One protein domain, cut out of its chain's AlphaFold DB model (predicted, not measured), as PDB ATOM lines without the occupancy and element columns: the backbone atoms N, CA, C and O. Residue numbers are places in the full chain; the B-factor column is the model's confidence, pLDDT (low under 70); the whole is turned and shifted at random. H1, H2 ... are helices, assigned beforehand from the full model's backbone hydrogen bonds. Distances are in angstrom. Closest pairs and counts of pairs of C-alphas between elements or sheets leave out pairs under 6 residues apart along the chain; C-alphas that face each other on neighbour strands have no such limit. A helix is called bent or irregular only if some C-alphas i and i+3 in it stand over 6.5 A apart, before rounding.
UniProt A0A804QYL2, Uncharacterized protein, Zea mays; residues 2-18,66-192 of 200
ATOM      1  N   ALA A   2     158.586 191.405 222.661       88.38
ATOM      2  CA  ALA A   2     157.682 192.488 222.235       88.38
ATOM      3  C   ALA A   2     158.343 193.885 222.189       88.38
ATOM      4  O   ALA A   2     158.194 194.581 221.194       88.38
ATOM      5  N   MET A   3     159.121 194.266 223.211       91.12
ATOM      6  CA  MET A   3     159.766 195.593 223.248       91.12
ATOM      7  C   MET A   3     160.903 195.752 222.237       91.12
ATOM      8  O   MET A   3     161.021 196.808 221.639       91.12
ATOM      9  N   ALA A   4     161.671 194.690 221.971       91.62
ATOM     10  CA  ALA A   4     162.701 194.711 220.930       91.62
ATOM     11  C   ALA A   4     162.097 194.969 219.538       91.62
ATOM     12  O   ALA A   4     162.596 195.798 218.793       91.62
ATOM     13  N   ARG A   5     160.958 194.336 219.223       93.88
ATOM     14  CA  ARG A   5     160.225 194.624 217.980       93.88
ATOM     15  C   ARG A   5     159.716 196.060 217.922       93.88
ATOM     16  O   ARG A   5     159.691 196.662 216.861       93.88
ATOM     17  N   LEU A   6     159.284 196.605 219.056       94.38
ATOM     18  CA  LEU A   6     158.809 197.980 219.123       94.38
ATOM     19  C   LEU A   6     159.946 198.987 218.878       94.38
ATOM     20  O   LEU A   6     159.739 199.981 218.191       94.38
ATOM     21  N   GLU A   7     161.138 198.708 219.405       95.38
ATOM     22  CA  GLU A   7     162.357 199.469 219.122       95.38
ATOM     23  C   GLU A   7     162.751 199.374 217.638       95.38
ATOM     24  O   GLU A   7     163.034 200.396 217.019       95.38
ATOM     25  N   GLU A   8     162.690 198.182 217.036       95.56
ATOM     26  CA  GLU A   8     162.928 197.991 215.597       95.56
ATOM     27  C   GLU A   8     161.962 198.828 214.743       95.56
ATOM     28  O   GLU A   8     162.397 199.526 213.831       95.56
ATOM     29  N   GLU A   9     160.665 198.822 215.067       96.12
ATOM     30  CA  GLU A   9     159.658 199.647 214.384       96.12
ATOM     31  C   GLU A   9     159.906 201.149 214.589       96.12
ATOM     32  O   GLU A   9     159.753 201.949 213.664       96.12
ATOM     33  N   PHE A  10     160.335 201.553 215.787       96.62
ATOM     34  CA  PHE A  10     160.707 202.937 216.071       96.62
ATOM     35  C   PHE A  10     161.863 203.400 215.175       96.62
ATOM     36  O   PHE A  10     161.762 204.437 214.515       96.62
ATOM     37  N   VAL A  11     162.929 202.601 215.092       97.00
ATOM     38  CA  VAL A  11     164.080 202.851 214.211       97.00
ATOM     39  C   VAL A  11     163.658 202.830 212.742       97.00
ATOM     40  O   VAL A  11     164.055 203.705 211.968       97.00
ATOM     41  N   TYR A  12     162.815 201.879 212.342       96.56
ATOM     42  CA  TYR A  12     162.290 201.783 210.982       96.56
ATOM     43  C   TYR A  12     161.565 203.071 210.571       96.56
ATOM     44  O   TYR A  12     161.863 203.638 209.518       96.56
ATOM     45  N   LEU A  13     160.683 203.597 211.426       96.31
ATOM     46  CA  LEU A  13     159.963 204.842 211.152       96.31
ATOM     47  C   LEU A  13     160.906 206.044 211.028       96.31
ATOM     48  O   LEU A  13     160.772 206.838 210.094       96.31
ATOM     49  N   LEU A  14     161.872 206.164 211.942       95.50
ATOM     50  CA  LEU A  14     162.849 207.256 211.949       95.50
ATOM     51  C   LEU A  14     163.764 207.256 210.717       95.50
ATOM     52  O   LEU A  14     164.234 208.319 210.311       95.50
ATOM     53  N   THR A  15     164.017 206.083 210.136       93.94
ATOM     54  CA  THR A  15     164.928 205.907 208.996       93.94
ATOM     55  C   THR A  15     164.216 205.975 207.646       93.94
ATOM     56  O   THR A  15     164.723 206.625 206.734       93.94
ATOM     57  N   HIS A  16     163.038 205.357 207.508       92.44
ATOM     58  CA  HIS A  16     162.339 205.225 206.222       92.44
ATOM     59  C   HIS A  16     161.421 206.404 205.894       92.44
ATOM     60  O   HIS A  16     161.207 206.702 204.722       92.44
ATOM     61  N   TYR A  17     160.897 207.097 206.909       91.94
ATOM     62  CA  TYR A  17     160.014 208.256 206.723       91.94
ATOM     63  C   TYR A  17     160.724 209.585 206.985       91.94
ATOM     64  O   TYR A  17     160.068 210.615 207.163       91.94
ATOM     65  N   LYS A  18     162.061 209.580 207.018       89.44
ATOM     66  CA  LYS A  18     162.853 210.807 207.108       89.44
ATOM     67  C   LYS A  18     162.607 211.697 205.892       89.44
ATOM     68  O   LYS A  18     162.332 211.214 204.794       89.44
ATOM     69  N   ASP A  66     160.776 220.122 208.368       88.00
ATOM     70  CA  ASP A  66     160.488 218.931 209.156       88.00
ATOM     71  C   ASP A  66     161.416 217.791 208.724       88.00
ATOM     72  O   ASP A  66     161.685 217.608 207.537       88.00
ATOM     73  N   LEU A  67     161.925 217.028 209.697       90.38
ATOM     74  CA  LEU A  67     162.883 215.934 209.458       90.38
ATOM     75  C   LEU A  67     162.219 214.572 209.270       90.38
ATOM     76  O   LEU A  67     162.899 213.583 208.991       90.38
ATOM     77  N   ILE A  68     160.903 214.514 209.444       92.00
ATOM     78  CA  ILE A  68     160.095 213.315 209.286       92.00
ATOM     79  C   ILE A  68     158.781 213.692 208.614       92.00
ATOM     80  O   ILE A  68     158.234 214.768 208.859       92.00
ATOM     81  N   GLN A  69     158.246 212.781 207.809       90.19
ATOM     82  CA  GLN A  69     156.926 212.961 207.231       90.19
ATOM     83  C   GLN A  69     155.867 213.113 208.343       90.19
ATOM     84  O   GLN A  69     155.849 212.308 209.286       90.19
ATOM     85  N   PRO A  70     154.930 214.075 208.227       83.94
ATOM     86  CA  PRO A  70     153.926 214.336 209.263       83.94
ATOM     87  C   PRO A  70     153.101 213.104 209.666       83.94
ATOM     88  O   PRO A  70     152.741 212.956 210.834       83.94
ATOM     89  N   GLY A  71     152.839 212.190 208.723       85.12
ATOM     90  CA  GLY A  71     152.116 210.943 208.987       85.12
ATOM     91  C   GLY A  71     152.844 210.010 209.962       85.12
ATOM     92  O   GLY A  71     152.216 209.451 210.862       85.12
ATOM     93  N   ALA A  72     154.170 209.900 209.845       93.00
ATOM     94  CA  ALA A  72     154.988 209.018 210.678       93.00
ATOM     95  C   ALA A  72     155.295 209.610 212.064       93.00
ATOM     96  O   ALA A  72     155.466 208.858 213.023       93.00
ATOM     97  N   LEU A  73     155.300 210.943 212.205       93.81
ATOM     98  CA  LEU A  73     155.568 211.612 213.485       93.81
ATOM     99  C   LEU A  73     154.630 211.131 214.601       93.81
ATOM    100  O   LEU A  73     155.066 210.898 215.728       93.81
ATOM    101  N   SER A  74     153.343 210.968 214.289       94.62
ATOM    102  CA  SER A  74     152.343 210.506 215.258       94.62
ATOM    103  C   SER A  74     152.649 209.101 215.795       94.62
ATOM    104  O   SER A  74     152.567 208.873 217.003       94.62
ATOM    105  N   ALA A  75     153.080 208.188 214.920       95.62
ATOM    106  CA  ALA A  75     153.466 206.829 215.277       95.62
ATOM    107  C   ALA A  75     154.760 206.809 216.105       95.62
ATOM    108  O   ALA A  75     154.803 206.161 217.147       95.62
ATOM    109  N   VAL A  76     155.771 207.592 215.712       96.88
ATOM    110  CA  VAL A  76     157.025 207.754 216.473       96.88
ATOM    111  C   VAL A  76     156.739 208.248 217.895       96.88
ATOM    112  O   VAL A  76     157.219 207.653 218.859       96.88
ATOM    113  N   LYS A  77     155.897 209.281 218.051       96.31
ATOM    114  CA  LYS A  77     155.470 209.782 219.371       96.31
ATOM    115  C   LYS A  77     154.756 208.712 220.194       96.31
ATOM    116  O   LYS A  77     155.008 208.585 221.391       96.31
ATOM    117  N   PHE A  78     153.849 207.962 219.570       95.56
ATOM    118  CA  PHE A  78     153.096 206.911 220.247       95.56
ATOM    119  C   PHE A  78     154.017 205.802 220.761       95.56
ATOM    120  O   PHE A  78     153.916 205.417 221.925       95.56
ATOM    121  N   ILE A  79     154.943 205.335 219.921       96.62
ATOM    122  CA  ILE A  79     155.911 204.304 220.293       96.62
ATOM    123  C   ILE A  79     156.821 204.800 221.419       96.62
ATOM    124  O   ILE A  79     156.947 204.109 222.429       96.62
ATOM    125  N   ALA A  80     157.377 206.011 221.306       97.00
ATOM    126  CA  ALA A  80     158.211 206.594 222.355       97.00
ATOM    127  C   ALA A  80     157.461 206.672 223.692       97.00
ATOM    128  O   ALA A  80     157.948 206.200 224.719       97.00
ATOM    129  N   LYS A  81     156.222 207.180 223.680       96.56
ATOM    130  CA  LYS A  81     155.369 207.230 224.875       96.56
ATOM    131  C   LYS A  81     155.141 205.846 225.480       96.56
ATOM    132  O   LYS A  81     155.176 205.701 226.701       96.56
ATOM    133  N   PHE A  82     154.889 204.844 224.642       95.94
ATOM    134  CA  PHE A  82     154.683 203.475 225.092       95.94
ATOM    135  C   PHE A  82     155.958 202.912 225.727       95.94
ATOM    136  O   PHE A  82     155.903 202.431 226.851       95.94
ATOM    137  N   MET A  83     157.121 203.043 225.083       95.94
ATOM    138  CA  MET A  83     158.399 202.588 225.648       95.94
ATOM    139  C   MET A  83     158.683 203.234 227.013       95.94
ATOM    140  O   MET A  83     159.040 202.533 227.957       95.94
ATOM    141  N   PHE A  84     158.416 204.535 227.160       96.00
ATOM    142  CA  PHE A  84     158.581 205.247 228.432       96.00
ATOM    143  C   PHE A  84     157.641 204.726 229.522       96.00
ATOM    144  O   PHE A  84     158.070 204.533 230.659       96.00
ATOM    145  N   LEU A  85     156.375 204.454 229.189       95.81
ATOM    146  CA  LEU A  85     155.386 203.959 230.153       95.81
ATOM    147  C   LEU A  85     155.798 202.621 230.787       95.81
ATOM    148  O   LEU A  85     155.463 202.356 231.939       95.81
ATOM    149  N   TYR A  86     156.533 201.793 230.046       95.31
ATOM    150  CA  TYR A  86     157.012 200.490 230.504       95.31
ATOM    151  C   TYR A  86     158.468 200.507 231.001       95.31
ATOM    152  O   TYR A  86     159.012 199.440 231.276       95.31
ATOM    153  N   GLY A  87     159.092 201.683 231.139       94.62
ATOM    154  CA  GLY A  87     160.445 201.827 231.695       94.62
ATOM    155  C   GLY A  87     161.590 201.504 230.729       94.62
ATOM    156  O   GLY A  87     162.660 201.117 231.185       94.62
ATOM    157  N   TYR A  88     161.360 201.646 229.420       96.19
ATOM    158  CA  TYR A  88     162.360 201.494 228.351       96.19
ATOM    159  C   TYR A  88     162.773 202.857 227.775       96.19
ATOM    160  O   TYR A  88     162.917 203.041 226.562       96.19
ATOM    161  N   ASP A  89     162.872 203.865 228.640       95.19
ATOM    162  CA  ASP A  89     163.231 205.231 228.270       95.19
ATOM    163  C   ASP A  89     164.645 205.300 227.684       95.19
ATOM    164  O   ASP A  89     164.853 205.959 226.665       95.19
ATOM    165  N   LYS A  90     165.600 204.569 228.269       96.00
ATOM    166  CA  LYS A  90     167.001 204.563 227.828       96.00
ATOM    167  C   LYS A  90     167.170 203.948 226.444       96.00
ATOM    168  O   LYS A  90     167.820 204.549 225.595       96.00
ATOM    169  N   GLU A  91     166.563 202.790 226.208       96.31
ATOM    170  CA  GLU A  91     166.588 202.092 224.921       96.31
ATOM    171  C   GLU A  91     165.932 202.948 223.835       96.31
ATOM    172  O   GLU A  91     166.496 203.130 222.759       96.31
ATOM    173  N   CYS A  92     164.791 203.574 224.146       97.19
ATOM    174  CA  CYS A  92     164.117 204.490 223.229       97.19
ATOM    175  C   CYS A  92     164.990 205.708 222.875       97.19
ATOM    176  O   CYS A  92     165.122 206.052 221.698       97.19
ATOM    177  N   CYS A  93     165.620 206.343 223.872       97.38
ATOM    178  CA  CYS A  93     166.515 207.480 223.644       97.38
ATOM    179  C   CYS A  93     167.729 207.074 222.806       97.38
ATOM    180  O   CYS A  93     168.053 207.757 221.838       97.38
ATOM    181  N   GLN A  94     168.368 205.945 223.122       97.38
ATOM    182  CA  GLN A  94     169.540 205.479 222.385       97.38
ATOM    183  C   GLN A  94     169.196 205.130 220.933       97.38
ATOM    184  O   GLN A  94     169.915 205.529 220.017       97.38
ATOM    185  N   ALA A  95     168.079 204.436 220.704       97.50
ATOM    186  CA  ALA A  95     167.594 204.112 219.367       97.50
ATOM    187  C   ALA A  95     167.297 205.380 218.550       97.50
ATOM    188  O   ALA A  95     167.660 205.458 217.372       97.50
ATOM    189  N   TYR A  96     166.700 206.399 219.183       97.69
ATOM    190  CA  TYR A  96     166.498 207.711 218.569       97.69
ATOM    191  C   TYR A  96     167.842 208.339 218.193       97.69
ATOM    192  O   TYR A  96     168.080 208.601 217.016       97.69
ATOM    193  N   ILE A  97     168.735 208.521 219.168       97.62
ATOM    194  CA  ILE A  97     170.042 209.166 219.004       97.62
ATOM    195  C   ILE A  97     170.838 208.507 217.872       97.62
ATOM    196  O   ILE A  97     171.279 209.207 216.962       97.62
ATOM    197  N   ASN A  98     170.938 207.176 217.857       96.94
ATOM    198  CA  ASN A  98     171.651 206.431 216.817       96.94
ATOM    199  C   ASN A  98     171.024 206.641 215.427       96.94
ATOM    200  O   ASN A  98     171.730 206.894 214.450       96.94
ATOM    201  N   SER A  99     169.691 206.586 215.333       96.50
ATOM    202  CA  SER A  99     168.976 206.799 214.066       96.50
ATOM    203  C   SER A  99     169.187 208.217 213.529       96.50
ATOM    204  O   SER A  99     169.380 208.416 212.329       96.50
ATOM    205  N   ARG A 100     169.174 209.221 214.415       95.62
ATOM    206  CA  ARG A 100     169.392 210.627 214.050       95.62
ATOM    207  C   ARG A 100     170.847 210.923 213.703       95.62
ATOM    208  O   ARG A 100     171.092 211.723 212.801       95.62
ATOM    209  N   GLN A 101     171.802 210.274 214.363       94.38
ATOM    210  CA  GLN A 101     173.220 210.349 214.002       94.38
ATOM    211  C   GLN A 101     173.452 209.796 212.597       94.38
ATOM    212  O   GLN A 101     173.972 210.526 211.762       94.38
ATOM    213  N   SER A 102     172.930 208.604 212.287       93.88
ATOM    214  CA  SER A 102     173.003 208.041 210.932       93.88
ATOM    215  C   SER A 102     172.388 208.977 209.884       93.88
ATOM    216  O   SER A 102     172.972 209.197 208.828       93.88
ATOM    217  N   ALA A 103     171.232 209.586 210.174       93.00
ATOM    218  CA  ALA A 103     170.624 210.571 209.276       93.00
ATOM    219  C   ALA A 103     171.494 211.831 209.094       93.00
ATOM    220  O   ALA A 103     171.507 212.426 208.018       93.00
ATOM    221  N   THR A 104     172.233 212.222 210.133       91.88
ATOM    222  CA  THR A 104     173.158 213.357 210.086       91.88
ATOM    223  C   THR A 104     174.409 213.033 209.273       91.88
ATOM    224  O   THR A 104     174.834 213.861 208.470       91.88
ATOM    225  N   ASP A 105     174.950 211.822 209.401       90.44
ATOM    226  CA  ASP A 105     176.070 211.342 208.587       90.44
ATOM    227  C   ASP A 105     175.707 211.297 207.100       90.44
ATOM    228  O   ASP A 105     176.463 211.766 206.248       90.44
ATOM    229  N   GLU A 106     174.509 210.811 206.771       89.88
ATOM    230  CA  GLU A 106     173.992 210.849 205.401       89.88
ATOM    231  C   GLU A 106     173.804 212.288 204.893       89.88
ATOM    232  O   GLU A 106     174.127 212.601 203.743       89.88
ATOM    233  N   TYR A 107     173.330 213.196 205.753       88.56
ATOM    234  CA  TYR A 107     173.221 214.615 205.424       88.56
ATOM    235  C   TYR A 107     174.598 215.239 205.138       88.56
ATOM    236  O   TYR A 107     174.764 215.943 204.142       88.56
ATOM    237  N   PHE A 108     175.622 214.929 205.933       87.75
ATOM    238  CA  PHE A 108     176.997 215.350 205.656       87.75
ATOM    239  C   PHE A 108     177.545 214.755 204.357       87.75
ATOM    240  O   PHE A 108     178.135 215.489 203.557       87.75
ATOM    241  N   GLY A 109     177.276 213.476 204.090       85.50
ATOM    242  CA  GLY A 109     177.622 212.828 202.826       85.50
ATOM    243  C   GLY A 109     176.996 213.530 201.617       85.50
ATOM    244  O   GLY A 109     177.686 213.838 200.648       85.50
ATOM    245  N   SER A 110     175.712 213.889 201.693       83.88
ATOM    246  CA  SER A 110     175.011 214.603 200.611       83.88
ATOM    247  C   SER A 110     175.476 216.056 200.404       83.88
ATOM    248  O   SER A 110     175.399 216.583 199.291       83.88
ATOM    249  N   LEU A 111     176.041 216.696 201.435       80.12
ATOM    250  CA  LEU A 111     176.754 217.979 201.324       80.12
ATOM    251  C   LEU A 111     178.184 217.825 200.765       80.12
ATOM    252  O   LEU A 111     178.876 218.815 200.489       80.12
ATOM    253  N   GLY A 112     178.633 216.583 200.567       76.12
ATOM    254  CA  GLY A 112     179.983 216.238 200.144       76.12
ATOM    255  C   GLY A 112     181.033 216.613 201.189       76.12
ATOM    256  O   GLY A 112     182.151 216.983 200.812       76.12
ATOM    257  N   LEU A 113     180.666 216.577 202.473       76.88
ATOM    258  CA  LEU A 113     181.570 216.735 203.615       76.88
ATOM    259  C   LEU A 113     182.278 215.412 203.908       76.88
ATOM    260  O   LEU A 113     182.193 214.853 204.997       76.88
ATOM    261  N   GLU A 114     182.962 214.886 202.898       68.00
ATOM    262  CA  GLU A 114     183.799 213.705 203.060       68.00
ATOM    263  C   GLU A 114     185.013 214.073 203.915       68.00
ATOM    264  O   GLU A 114     185.726 215.043 203.628       68.00
ATOM    265  N   ASN A 115     185.243 213.299 204.975       68.50
ATOM    266  CA  ASN A 115     186.455 213.410 205.771       68.50
ATOM    267  C   ASN A 115     187.643 213.012 204.895       68.50
ATOM    268  O   ASN A 115     187.807 211.841 204.564       68.50
ATOM    269  N   LEU A 116     188.470 213.988 204.533       68.06
ATOM    270  CA  LEU A 116     189.741 213.713 203.884       68.06
ATOM    271  C   LEU A 116     190.735 213.238 204.934       68.06
ATOM    272  O   LEU A 116     190.902 213.864 205.985       68.06
ATOM    273  N   SER A 117     191.429 212.151 204.630       71.44
ATOM    274  CA  SER A 117     192.590 211.752 205.413       71.44
ATOM    275  C   SER A 117     193.680 212.828 205.333       71.44
ATOM    276  O   SER A 117     193.766 213.599 204.375       71.44
ATOM    277  N   ILE A 118     194.561 212.866 206.337       69.62
ATOM    278  CA  ILE A 118     195.711 213.783 206.340       69.62
ATOM    279  C   ILE A 118     196.567 213.574 205.077       69.62
ATOM    280  O   ILE A 118     197.059 214.537 204.496       69.62
ATOM    281  N   GLU A 119     196.704 212.333 204.610       71.56
ATOM    282  CA  GLU A 119     197.448 211.994 203.394       71.56
ATOM    283  C   GLU A 119     196.817 212.588 202.125       71.56
ATOM    284  O   GLU A 119     197.501 213.246 201.334       71.56
ATOM    285  N   GLU A 120     195.501 212.447 201.959       74.69
ATOM    286  CA  GLU A 120     194.767 213.065 200.849       74.69
ATOM    287  C   GLU A 120     194.847 214.590 200.901       74.69
ATOM    288  O   GLU A 120     194.996 215.252 199.869       74.69
ATOM    289  N   LEU A 121     194.802 215.156 202.106       72.69
ATOM    290  CA  LEU A 121     194.937 216.587 202.329       72.69
ATOM    291  C   LEU A 121     196.315 217.098 201.872       72.69
ATOM    292  O   LEU A 121     196.403 218.112 201.172       72.69
ATOM    293  N   MET A 122     197.391 216.370 202.190       69.19
ATOM    294  CA  MET A 122     198.753 216.711 201.764       69.19
ATOM    295  C   MET A 122     198.896 216.714 200.237       69.19
ATOM    296  O   MET A 122     199.488 217.640 199.669       69.19
ATOM    297  N   ASN A 123     198.300 215.734 199.556       75.62
ATOM    298  CA  ASN A 123     198.391 215.590 198.101       75.62
ATOM    299  C   ASN A 123     197.424 216.512 197.319       75.62
ATOM    300  O   ASN A 123     197.523 216.668 196.103       75.62
ATOM    301  N   THR A 124     196.485 217.171 198.003       78.44
ATOM    302  CA  THR A 124     195.462 218.022 197.374       78.44
ATOM    303  C   THR A 124     196.012 219.398 196.994       78.44
ATOM    304  O   THR A 124     196.534 220.111 197.845       78.44
ATOM    305  N   SER A 125     195.883 219.834 195.736       81.50
ATOM    306  CA  SER A 125     196.338 221.171 195.307       81.50
ATOM    307  C   SER A 125     195.690 222.304 196.118       81.50
ATOM    308  O   SER A 125     194.550 222.186 196.566       81.50
ATOM    309  N   TRP A 126     196.393 223.431 196.287       80.00
ATOM    310  CA  TRP A 126     195.889 224.569 197.072       80.00
ATOM    311  C   TRP A 126     194.527 225.081 196.580       80.00
ATOM    312  O   TRP A 126     193.626 225.323 197.377       80.00
ATOM    313  N   ASN A 127     194.328 225.161 195.262       80.44
ATOM    314  CA  ASN A 127     193.056 225.600 194.684       80.44
ATOM    315  C   ASN A 127     191.890 224.668 195.058       80.44
ATOM    316  O   ASN A 127     190.796 225.146 195.359       80.44
ATOM    317  N   ARG A 128     192.126 223.349 195.087       81.81
ATOM    318  CA  ARG A 128     191.136 222.363 195.544       81.81
ATOM    319  C   ARG A 128     190.932 222.436 197.058       81.81
ATOM    320  O   ARG A 128     189.806 222.303 197.519       81.81
ATOM    321  N   MET A 129     191.984 222.706 197.827       81.44
ATOM    322  CA  MET A 129     191.880 222.920 199.272       81.44
ATOM    323  C   MET A 129     190.999 224.124 199.607       81.44
ATOM    324  O   MET A 129     190.080 224.031 200.412       81.44
ATOM    325  N   ASN A 130     191.241 225.255 198.947       81.12
ATOM    326  CA  ASN A 130     190.487 226.481 199.164       81.12
ATOM    327  C   ASN A 130     189.003 226.308 198.796       81.12
ATOM    328  O   ASN A 130     188.124 226.786 199.512       81.12
ATOM    329  N   SER A 131     188.695 225.589 197.710       83.19
ATOM    330  CA  SER A 131     187.302 225.287 197.356       83.19
ATOM    331  C   SER A 131     186.633 224.336 198.353       83.19
ATOM    332  O   SER A 131     185.455 224.519 198.661       83.19
ATOM    333  N   LEU A 132     187.377 223.378 198.917       83.00
ATOM    334  CA  LEU A 132     186.903 222.529 200.011       83.00
ATOM    335  C   LEU A 132     186.605 223.354 201.265       83.00
ATOM    336  O   LEU A 132     185.492 223.272 201.767       83.00
ATOM    337  N   ILE A 133     187.529 224.206 201.716       83.44
ATOM    338  CA  ILE A 133     187.328 225.072 202.892       83.44
ATOM    339  C   ILE A 133     186.083 225.953 202.715       83.44
ATOM    340  O   ILE A 133     185.249 226.026 203.616       83.44
ATOM    341  N   LYS A 134     185.904 226.576 201.541       85.75
ATOM    342  CA  LYS A 134     184.701 227.373 201.240       85.75
ATOM    343  C   LYS A 134     183.421 226.541 201.321       85.75
ATOM    344  O   LYS A 134     182.439 226.989 201.913       85.75
ATOM    345  N   ARG A 135     183.430 225.328 200.760       84.56
ATOM    346  CA  ARG A 135     182.280 224.416 200.793       84.56
ATOM    347  C   ARG A 135     181.958 223.943 202.211       84.56
ATOM    348  O   ARG A 135     180.790 223.945 202.580       84.56
ATOM    349  N   TRP A 136     182.970 223.617 203.009       86.94
ATOM    350  CA  TRP A 136     182.820 223.242 204.417       86.94
ATOM    351  C   TRP A 136     182.273 224.395 205.265       86.94
ATOM    352  O   TRP A 136     181.310 224.199 206.000       86.94
ATOM    353  N   ASN A 137     182.792 225.616 205.093       86.88
ATOM    354  CA  ASN A 137     182.270 226.803 205.778       86.88
ATOM    355  C   ASN A 137     180.785 227.034 205.467       86.88
ATOM    356  O   ASN A 137     179.985 227.262 206.375       86.88
ATOM    357  N   TRP A 138     180.402 226.941 204.192       87.44
ATOM    358  CA  TRP A 138     179.003 227.062 203.791       87.44
ATOM    359  C   TRP A 138     178.135 225.953 204.401       87.44
ATOM    360  O   TRP A 138     177.096 226.230 205.001       87.44
ATOM    361  N   ALA A 139     178.581 224.703 204.304       86.25
ATOM    362  CA  ALA A 139     177.837 223.551 204.788       86.25
ATOM    363  C   ALA A 139     177.607 223.596 206.306       86.25
ATOM    364  O   ALA A 139     176.512 223.283 206.770       86.25
ATOM    365  N   ILE A 140     178.593 224.059 207.076       87.69
ATOM    366  CA  ILE A 140     178.460 224.230 208.527       87.69
ATOM    367  C   ILE A 140     177.483 225.338 208.872       87.69
ATOM    368  O   ILE A 140     176.662 225.167 209.771       87.69
ATOM    369  N   MET A 141     177.511 226.450 208.139       88.25
ATOM    370  CA  MET A 141     176.531 227.516 208.332       88.25
ATOM    371  C   MET A 141     175.102 227.005 208.127       88.25
ATOM    372  O   MET A 141     174.231 227.285 208.952       88.25
ATOM    373  N   VAL A 142     174.864 226.214 207.076       86.00
ATOM    374  CA  VAL A 142     173.556 225.587 206.828       86.00
ATOM    375  C   VAL A 142     173.223 224.561 207.914       86.00
ATOM    376  O   VAL A 142     172.112 224.565 208.440       86.00
ATOM    377  N   PHE A 143     174.172 223.710 208.302       89.44
ATOM    378  CA  PHE A 143     173.966 222.701 209.339       89.44
ATOM    379  C   PHE A 143     173.559 223.320 210.684       89.44
ATOM    380  O   PHE A 143     172.553 222.923 211.272       89.44
ATOM    381  N   LEU A 144     174.288 224.338 211.147       89.31
ATOM    382  CA  LEU A 144     174.020 224.997 212.426       89.31
ATOM    383  C   LEU A 144     172.699 225.775 212.419       89.31
ATOM    384  O   LEU A 144     171.970 225.753 213.410       89.31
ATOM    385  N   ARG A 145     172.387 226.478 211.321       87.50
ATOM    386  CA  ARG A 145     171.213 227.367 211.248       87.50
ATOM    387  C   ARG A 145     169.924 226.657 210.858       87.50
ATOM    388  O   ARG A 145     168.856 227.116 211.246       87.50
ATOM    389  N   VAL A 146     170.016 225.572 210.095       88.81
ATOM    390  CA  VAL A 146     168.852 224.860 209.558       88.81
ATOM    391  C   VAL A 146     168.723 223.501 210.228       88.81
ATOM    392  O   VAL A 146     167.771 223.273 210.969       88.81
ATOM    393  N   TYR A 147     169.706 222.619 210.032       91.19
ATOM    394  CA  TYR A 147     169.592 221.221 210.442       91.19
ATOM    395  C   TYR A 147     169.477 221.061 211.963       91.19
ATOM    396  O   TYR A 147     168.542 220.423 212.440       91.19
ATOM    397  N   LEU A 148     170.363 221.686 212.749       92.56
ATOM    398  CA  LEU A 148     170.294 221.600 214.215       92.56
ATOM    399  C   LEU A 148     169.014 222.225 214.781       92.56
ATOM    400  O   LEU A 148     168.480 221.745 215.782       92.56
ATOM    401  N   VAL A 149     168.489 223.274 214.146       92.44
ATOM    402  CA  VAL A 149     167.226 223.894 214.566       92.44
ATOM    403  C   VAL A 149     166.057 222.941 214.305       92.44
ATOM    404  O   VAL A 149     165.213 222.750 215.187       92.44
ATOM    405  N   SER A 150     166.043 222.292 213.139       92.88
ATOM    406  CA  SER A 150     165.091 221.235 212.803       92.88
ATOM    407  C   SER A 150     165.198 220.042 213.758       92.88
ATOM    408  O   SER A 150     164.177 219.544 214.223       92.88
ATOM    409  N   GLU A 151     166.409 219.618 214.123       95.19
ATOM    410  CA  GLU A 151     166.636 218.466 215.006       95.19
ATOM    411  C   GLU A 151     166.198 218.761 216.442       95.19
ATOM    412  O   GLU A 151     165.548 217.936 217.089       95.19
ATOM    413  N   LYS A 152     166.449 219.986 216.923       95.19
ATOM    414  CA  LYS A 152     165.934 220.454 218.214       95.19
ATOM    415  C   LYS A 152     164.410 220.450 218.237       95.19
ATOM    416  O   LYS A 152     163.803 220.042 219.227       95.19
ATOM    417  N   ARG A 153     163.776 220.918 217.156       94.81
ATOM    418  CA  ARG A 153     162.315 220.894 217.022       94.81
ATOM    419  C   ARG A 153     161.799 219.455 216.993       94.81
ATOM    420  O   ARG A 153     160.841 219.150 217.697       94.81
ATOM    421  N   PHE A 154     162.446 218.574 216.237       95.38
ATOM    422  CA  PHE A 154     162.043 217.179 216.121       95.38
ATOM    423  C   PHE A 154     162.144 216.434 217.460       95.38
ATOM    424  O   PHE A 154     161.151 215.857 217.905       95.38
ATOM    425  N   SER A 155     163.263 216.579 218.177       96.69
ATOM    426  CA  SER A 155     163.445 216.030 219.531       96.69
ATOM    427  C   SER A 155     162.347 216.506 220.492       96.69
ATOM    428  O   SER A 155     161.790 215.717 221.258       96.69
ATOM    429  N   LYS A 156     161.961 217.789 220.415       95.94
ATOM    430  CA  LYS A 156     160.841 218.337 221.198       95.94
ATOM    431  C   LYS A 156     159.489 217.753 220.800       95.94
ATOM    432  O   LYS A 156     158.670 217.513 221.681       95.94
ATOM    433  N   HIS A 157     159.234 217.513 219.515       95.00
ATOM    434  CA  HIS A 157     157.988 216.876 219.090       95.00
ATOM    435  C   HIS A 157     157.877 215.430 219.573       95.00
ATOM    436  O   HIS A 157     156.781 215.021 219.954       95.00
ATOM    437  N   VAL A 158     158.980 214.675 219.578       96.12
ATOM    438  CA  VAL A 158     158.996 213.268 220.007       96.12
ATOM    439  C   VAL A 158     158.904 213.146 221.529       96.12
ATOM    440  O   VAL A 158     158.032 212.436 222.028       96.12
ATOM    441  N   PHE A 159     159.755 213.862 222.270       96.81
ATOM    442  CA  PHE A 159     159.922 213.660 223.714       96.81
ATOM    443  C   PHE A 159     159.385 214.793 224.590       96.81
ATOM    444  O   PHE A 159     159.252 214.600 225.794       96.81
ATOM    445  N   GLY A 160     159.051 215.964 224.042       93.38
ATOM    446  CA  GLY A 160     158.722 217.150 224.845       93.38
ATOM    447  C   GLY A 160     157.493 216.991 225.746       93.38
ATOM    448  O   GLY A 160     157.465 217.551 226.837       93.38
ATOM    449  N   GLU A 161     156.510 216.190 225.327       93.31
ATOM    450  CA  GLU A 161     155.337 215.838 226.147       93.31
ATOM    451  C   GLU A 161     155.643 214.780 227.221       93.31
ATOM    452  O   GLU A 161     154.878 214.638 228.172       93.31
ATOM    453  N   LEU A 162     156.739 214.031 227.072       93.44
ATOM    454  CA  LEU A 162     157.170 212.989 228.007       93.44
ATOM    455  C   LEU A 162     158.100 213.574 229.072       93.44
ATOM    456  O   LEU A 162     157.897 213.379 230.267       93.44
ATOM    457  N   SER A 163     159.128 214.294 228.624       93.25
ATOM    458  CA  SER A 163     160.147 214.926 229.456       93.25
ATOM    459  C   SER A 163     160.930 215.942 228.626       93.25
ATOM    460  O   SER A 163     161.655 215.589 227.692       93.25
ATOM    461  N   VAL A 164     160.839 217.221 229.006       93.31
ATOM    462  CA  VAL A 164     161.625 218.300 228.382       93.31
ATOM    463  C   VAL A 164     163.127 218.029 228.519       93.31
ATOM    464  O   VAL A 164     163.866 218.179 227.553       93.31
ATOM    465  N   SER A 165     163.560 217.533 229.684       95.12
ATOM    466  CA  SER A 165     164.962 217.175 229.926       95.12
ATOM    467  C   SER A 165     165.450 216.077 228.985       95.12
ATOM    468  O   SER A 165     166.616 216.079 228.603       95.12
ATOM    469  N   THR A 166     164.584 215.133 228.617       94.88
ATOM    470  CA  THR A 166     164.953 214.033 227.723       94.88
ATOM    471  C   THR A 166     165.068 214.506 226.279       94.88
ATOM    472  O   THR A 166     166.007 214.119 225.586       94.88
ATOM    473  N   ALA A 167     164.168 215.396 225.844       96.31
ATOM    474  CA  ALA A 167     164.268 216.043 224.540       96.31
ATOM    475  C   ALA A 167     165.581 216.834 224.400       96.31
ATOM    476  O   ALA A 167     166.268 216.710 223.386       96.31
ATOM    477  N   ASP A 168     165.943 217.616 225.422       96.44
ATOM    478  CA  ASP A 168     167.174 218.409 225.423       96.44
ATOM    479  C   ASP A 168     168.431 217.525 225.488       96.44
ATOM    480  O   ASP A 168     169.410 217.818 224.803       96.44
ATOM    481  N   LEU A 169     168.399 216.418 226.243       96.69
ATOM    482  CA  LEU A 169     169.498 215.449 226.309       96.69
ATOM    483  C   LEU A 169     169.751 214.787 224.950       96.69
ATOM    484  O   LEU A 169     170.880 214.826 224.466       96.69
ATOM    485  N   CYS A 170     168.707 214.245 224.310       96.81
ATOM    486  CA  CYS A 170     168.841 213.605 222.998       96.81
ATOM    487  C   CYS A 170     169.393 214.589 221.959       96.81
ATOM    488  O   CYS A 170     170.335 214.268 221.236       96.81
ATOM    489  N   PHE A 171     168.852 215.812 221.922       97.25
ATOM    490  CA  PHE A 171     169.350 216.865 221.038       97.25
ATOM    491  C   PHE A 171     170.817 217.211 221.326       97.25
ATOM    492  O   PHE A 171     171.616 217.322 220.396       97.25
ATOM    493  N   SER A 172     171.183 217.376 222.601       97.00
ATOM    494  CA  SER A 172     172.553 217.704 223.000       97.00
ATOM    495  C   SER A 172     173.532 216.636 222.525       97.00
ATOM    496  O   SER A 172     174.566 216.983 221.963       97.00
ATOM    497  N   GLU A 173     173.207 215.358 222.697       96.69
ATOM    498  CA  GLU A 173     174.085 214.256 222.302       96.69
ATOM    499  C   GLU A 173     174.257 214.160 220.781       96.69
ATOM    500  O   GLU A 173     175.381 214.053 220.290       96.69
ATOM    501  N   ILE A 174     173.164 214.295 220.021       95.94
ATOM    502  CA  ILE A 174     173.219 214.341 218.552       95.94
ATOM    503  C   ILE A 174     174.070 215.533 218.098       95.94
ATOM    504  O   ILE A 174     175.013 215.362 217.329       95.94
ATOM    505  N   SER A 175     173.783 216.733 218.615       95.12
ATOM    506  CA  SER A 175     174.491 217.954 218.221       95.12
ATOM    507  C   SER A 175     175.979 217.912 218.567       95.12
ATOM    508  O   SER A 175     176.805 218.333 217.758       95.12
ATOM    509  N   PHE A 176     176.336 217.365 219.732       94.50
ATOM    510  CA  PHE A 176     177.720 217.227 220.162       94.50
ATOM    511  C   PHE A 176     178.502 216.321 219.209       94.50
ATOM    512  O   PHE A 176     179.549 216.730 218.708       94.50
ATOM    513  N   ASN A 177     177.966 215.141 218.886       91.44
ATOM    514  CA  ASN A 177     178.632 214.197 217.987       91.44
ATOM    515  C   ASN A 177     178.826 214.782 216.583       91.44
ATOM    516  O   ASN A 177     179.919 214.690 216.023       91.44
ATOM    517  N   SER A 178     177.821 215.486 216.055       91.56
ATOM    518  CA  SER A 178     177.944 216.160 214.760       91.56
ATOM    519  C   SER A 178     178.973 217.295 214.773       91.56
ATOM    520  O   SER A 178     179.743 217.446 213.828       91.56
ATOM    521  N   VAL A 179     179.026 218.101 215.839       90.81
ATOM    522  CA  VAL A 179     180.001 219.199 215.952       90.81
ATOM    523  C   VAL A 179     181.426 218.663 216.071       90.81
ATOM    524  O   VAL A 179     182.327 219.214 215.443       90.81
ATOM    525  N   ILE A 180     181.649 217.576 216.815       90.50
ATOM    526  CA  ILE A 180     182.969 216.937 216.913       90.50
ATOM    527  C   ILE A 180     183.463 216.469 215.537       90.50
ATOM    528  O   ILE A 180     184.617 216.720 215.188       90.50
ATOM    529  N   GLN A 181     182.597 215.853 214.732       87.25
ATOM    530  CA  GLN A 181     182.926 215.435 213.366       87.25
ATOM    531  C   GLN A 181     183.300 216.629 212.476       87.25
ATOM    532  O   GLN A 181     184.312 216.586 211.778       87.25
ATOM    533  N   LEU A 182     182.546 217.729 212.555       86.81
ATOM    534  CA  LEU A 182     182.853 218.957 211.817       86.81
ATOM    535  C   LEU A 182     184.190 219.583 212.243       86.81
ATOM    536  O   LEU A 182     184.975 220.021 211.404       86.81
ATOM    537  N   LEU A 183     184.468 219.614 213.548       87.12
ATOM    538  CA  LEU A 183     185.729 220.126 214.083       87.12
ATOM    539  C   LEU A 183     186.918 219.251 213.684       87.12
ATOM    540  O   LEU A 183     187.990 219.787 213.413       87.12
ATOM    541  N   SER A 184     186.733 217.929 213.608       85.50
ATOM    542  CA  SER A 184     187.780 216.994 213.189       85.50
ATOM    543  C   SER A 184     188.362 217.370 211.824       85.50
ATOM    544  O   SER A 184     189.583 217.434 211.690       85.50
ATOM    545  N   PHE A 185     187.515 217.742 210.859       82.25
ATOM    546  CA  PHE A 185     187.969 218.229 209.556       82.25
ATOM    547  C   PHE A 185     188.841 219.484 209.666       82.25
ATOM    548  O   PHE A 185     189.931 219.532 209.097       82.25
ATOM    549  N   TYR A 186     188.406 220.500 210.414       83.62
ATOM    550  CA  TYR A 186     189.193 221.727 210.563       83.62
ATOM    551  C   TYR A 186     190.514 221.497 211.280       83.62
ATOM    552  O   TYR A 186     191.512 222.119 210.923       83.62
ATOM    553  N   VAL A 187     190.539 220.596 212.261       84.88
ATOM    554  CA  VAL A 187     191.778 220.188 212.924       84.88
ATOM    555  C   VAL A 187     192.724 219.541 211.909       84.88
ATOM    556  O   VAL A 187     193.894 219.918 211.858       84.88
ATOM    557  N   SER A 188     192.233 218.649 211.043       81.62
ATOM    558  CA  SER A 188     193.035 218.074 209.955       81.62
ATOM    559  C   SER A 188     193.554 219.144 208.989       81.62
ATOM    560  O   SER A 188     194.733 219.120 208.640       81.62
ATOM    561  N   VAL A 189     192.716 220.115 208.607       79.81
ATOM    562  CA  VAL A 189     193.108 221.246 207.747       79.81
ATOM    563  C   VAL A 189     194.179 222.121 208.405       79.81
ATOM    564  O   VAL A 189     195.129 222.516 207.734       79.81
ATOM    565  N   ALA A 190     194.053 222.403 209.704       81.62
ATOM    566  CA  ALA A 190     194.973 223.262 210.446       81.62
ATOM    567  C   ALA A 190     196.335 222.603 210.727       81.62
ATOM    568  O   ALA A 190     197.350 223.293 210.751       81.62
ATOM    569  N   ILE A 191     196.361 221.283 210.948       78.69
ATOM    570  CA  ILE A 191     197.598 220.506 211.151       78.69
ATOM    571  C   ILE A 191     198.306 220.221 209.820       78.69
ATOM    572  O   ILE A 191     199.521 220.007 209.804       78.69
ATOM    573  N   GLY A 192     197.568 220.204 208.706       68.75
ATOM    574  CA  GLY A 192     198.131 219.999 207.375       68.75
ATOM    575  C   GLY A 192     199.321 220.934 207.104       68.75
ATOM    576  O   GLY A 192     199.312 222.086 207.544       68.75
TER     577      GLY A 192
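What this domain is: This is residues 2 to 18 and 66 to 192 of the 200 residues of an uncharacterized protein of Zea mays (UniProt A0A804QYL2). The domain is a rod of helices: the long bent helix H5 folds back into H6, and the two run opposite ways along most of its length. H3 runs through the middle, and at one end H1 and H2 join it in a bundle of three, up and down, each running against the one before it; the short H4 lies at the other end. The printed part has 144 residues with six named helices, H1 to H6 in order along the chain, no named strand, and the class all helix. It is only just loose, close to compact, with a radius of gyration of the C-alphas of 17.7 A and spans of 56 by 26 by 25 A.

How they stand to each other: H5, residues 126 to 159, was assigned as one helix by its hydrogen bonds but is bent, with C-alphas 145 and 148 6.6 A apart. Its arms H5a, residues 126 to 145, and H5b, residues 148 to 159, stand at a steep tilt of 37 degrees, only just past shallow. H5b forms a hairpin with H6, residues 164 to 191, of which 164 to 175 alone touch it; the closest C-alphas, of Phe 159 and Ala 167, are 5.0 A apart. H5a and H6 are close but not clearly touching, opposite ways at a shallow tilt of 11 degrees; their closest C-alphas, of Ile 140 and Leu 182, are 7.6 A apart. H3, residues 89 to 110, touches H6 at residues 166 to 178 alone, closest at the C-alphas of Gln 101 and Ile 174, 6.1 A. H1, residues 2 to 16, touches H3 the same way at a shallow tilt of 22 degrees, closest at the C-alphas of Val 11 and Ser 99, 6.3 A. H2, residues 70 to 85, touches H1 opposite ways, with the closest C-alphas, of Phe 10 and Val 76, 6.1 A apart. H2 and H3 form a hairpin, at a shallow tilt of 33 degrees, only just short of steep. Residues 157 to 159 alone of H5b touch H2. H4, residues 118 to 123, only just touches H6, with 3 pairs of C-alphas within 8 A. Each O i to N i+4 pair is within hydrogen-bond range in H1, H3, H4, H5a and H5b; H2 has 10 of 12 and H6 22 of 24.

Where its parts are: H1 begins at C-alpha 2 (157.682, 192.488, 222.235) and measures 21.0 A. H2 measures 23.4 A, H3 31.5 A, H5a 28.6 A and H5b 16.2 A. H6, 39.9 A, ends at C-alpha 191 (197.598, 220.506, 211.151).

The domain as a whole: The two C-alphas farthest apart, of Tyr 86 and Ser 125, are 56.7 A apart. Residues 19 to 65 are not printed, and C-alphas 18 and 66 are 8.7 A apart across the cut. Of the links that are printed whole, none is long. The pLDDT is under 70 at residues 114 to 116, 118, 122 and 192.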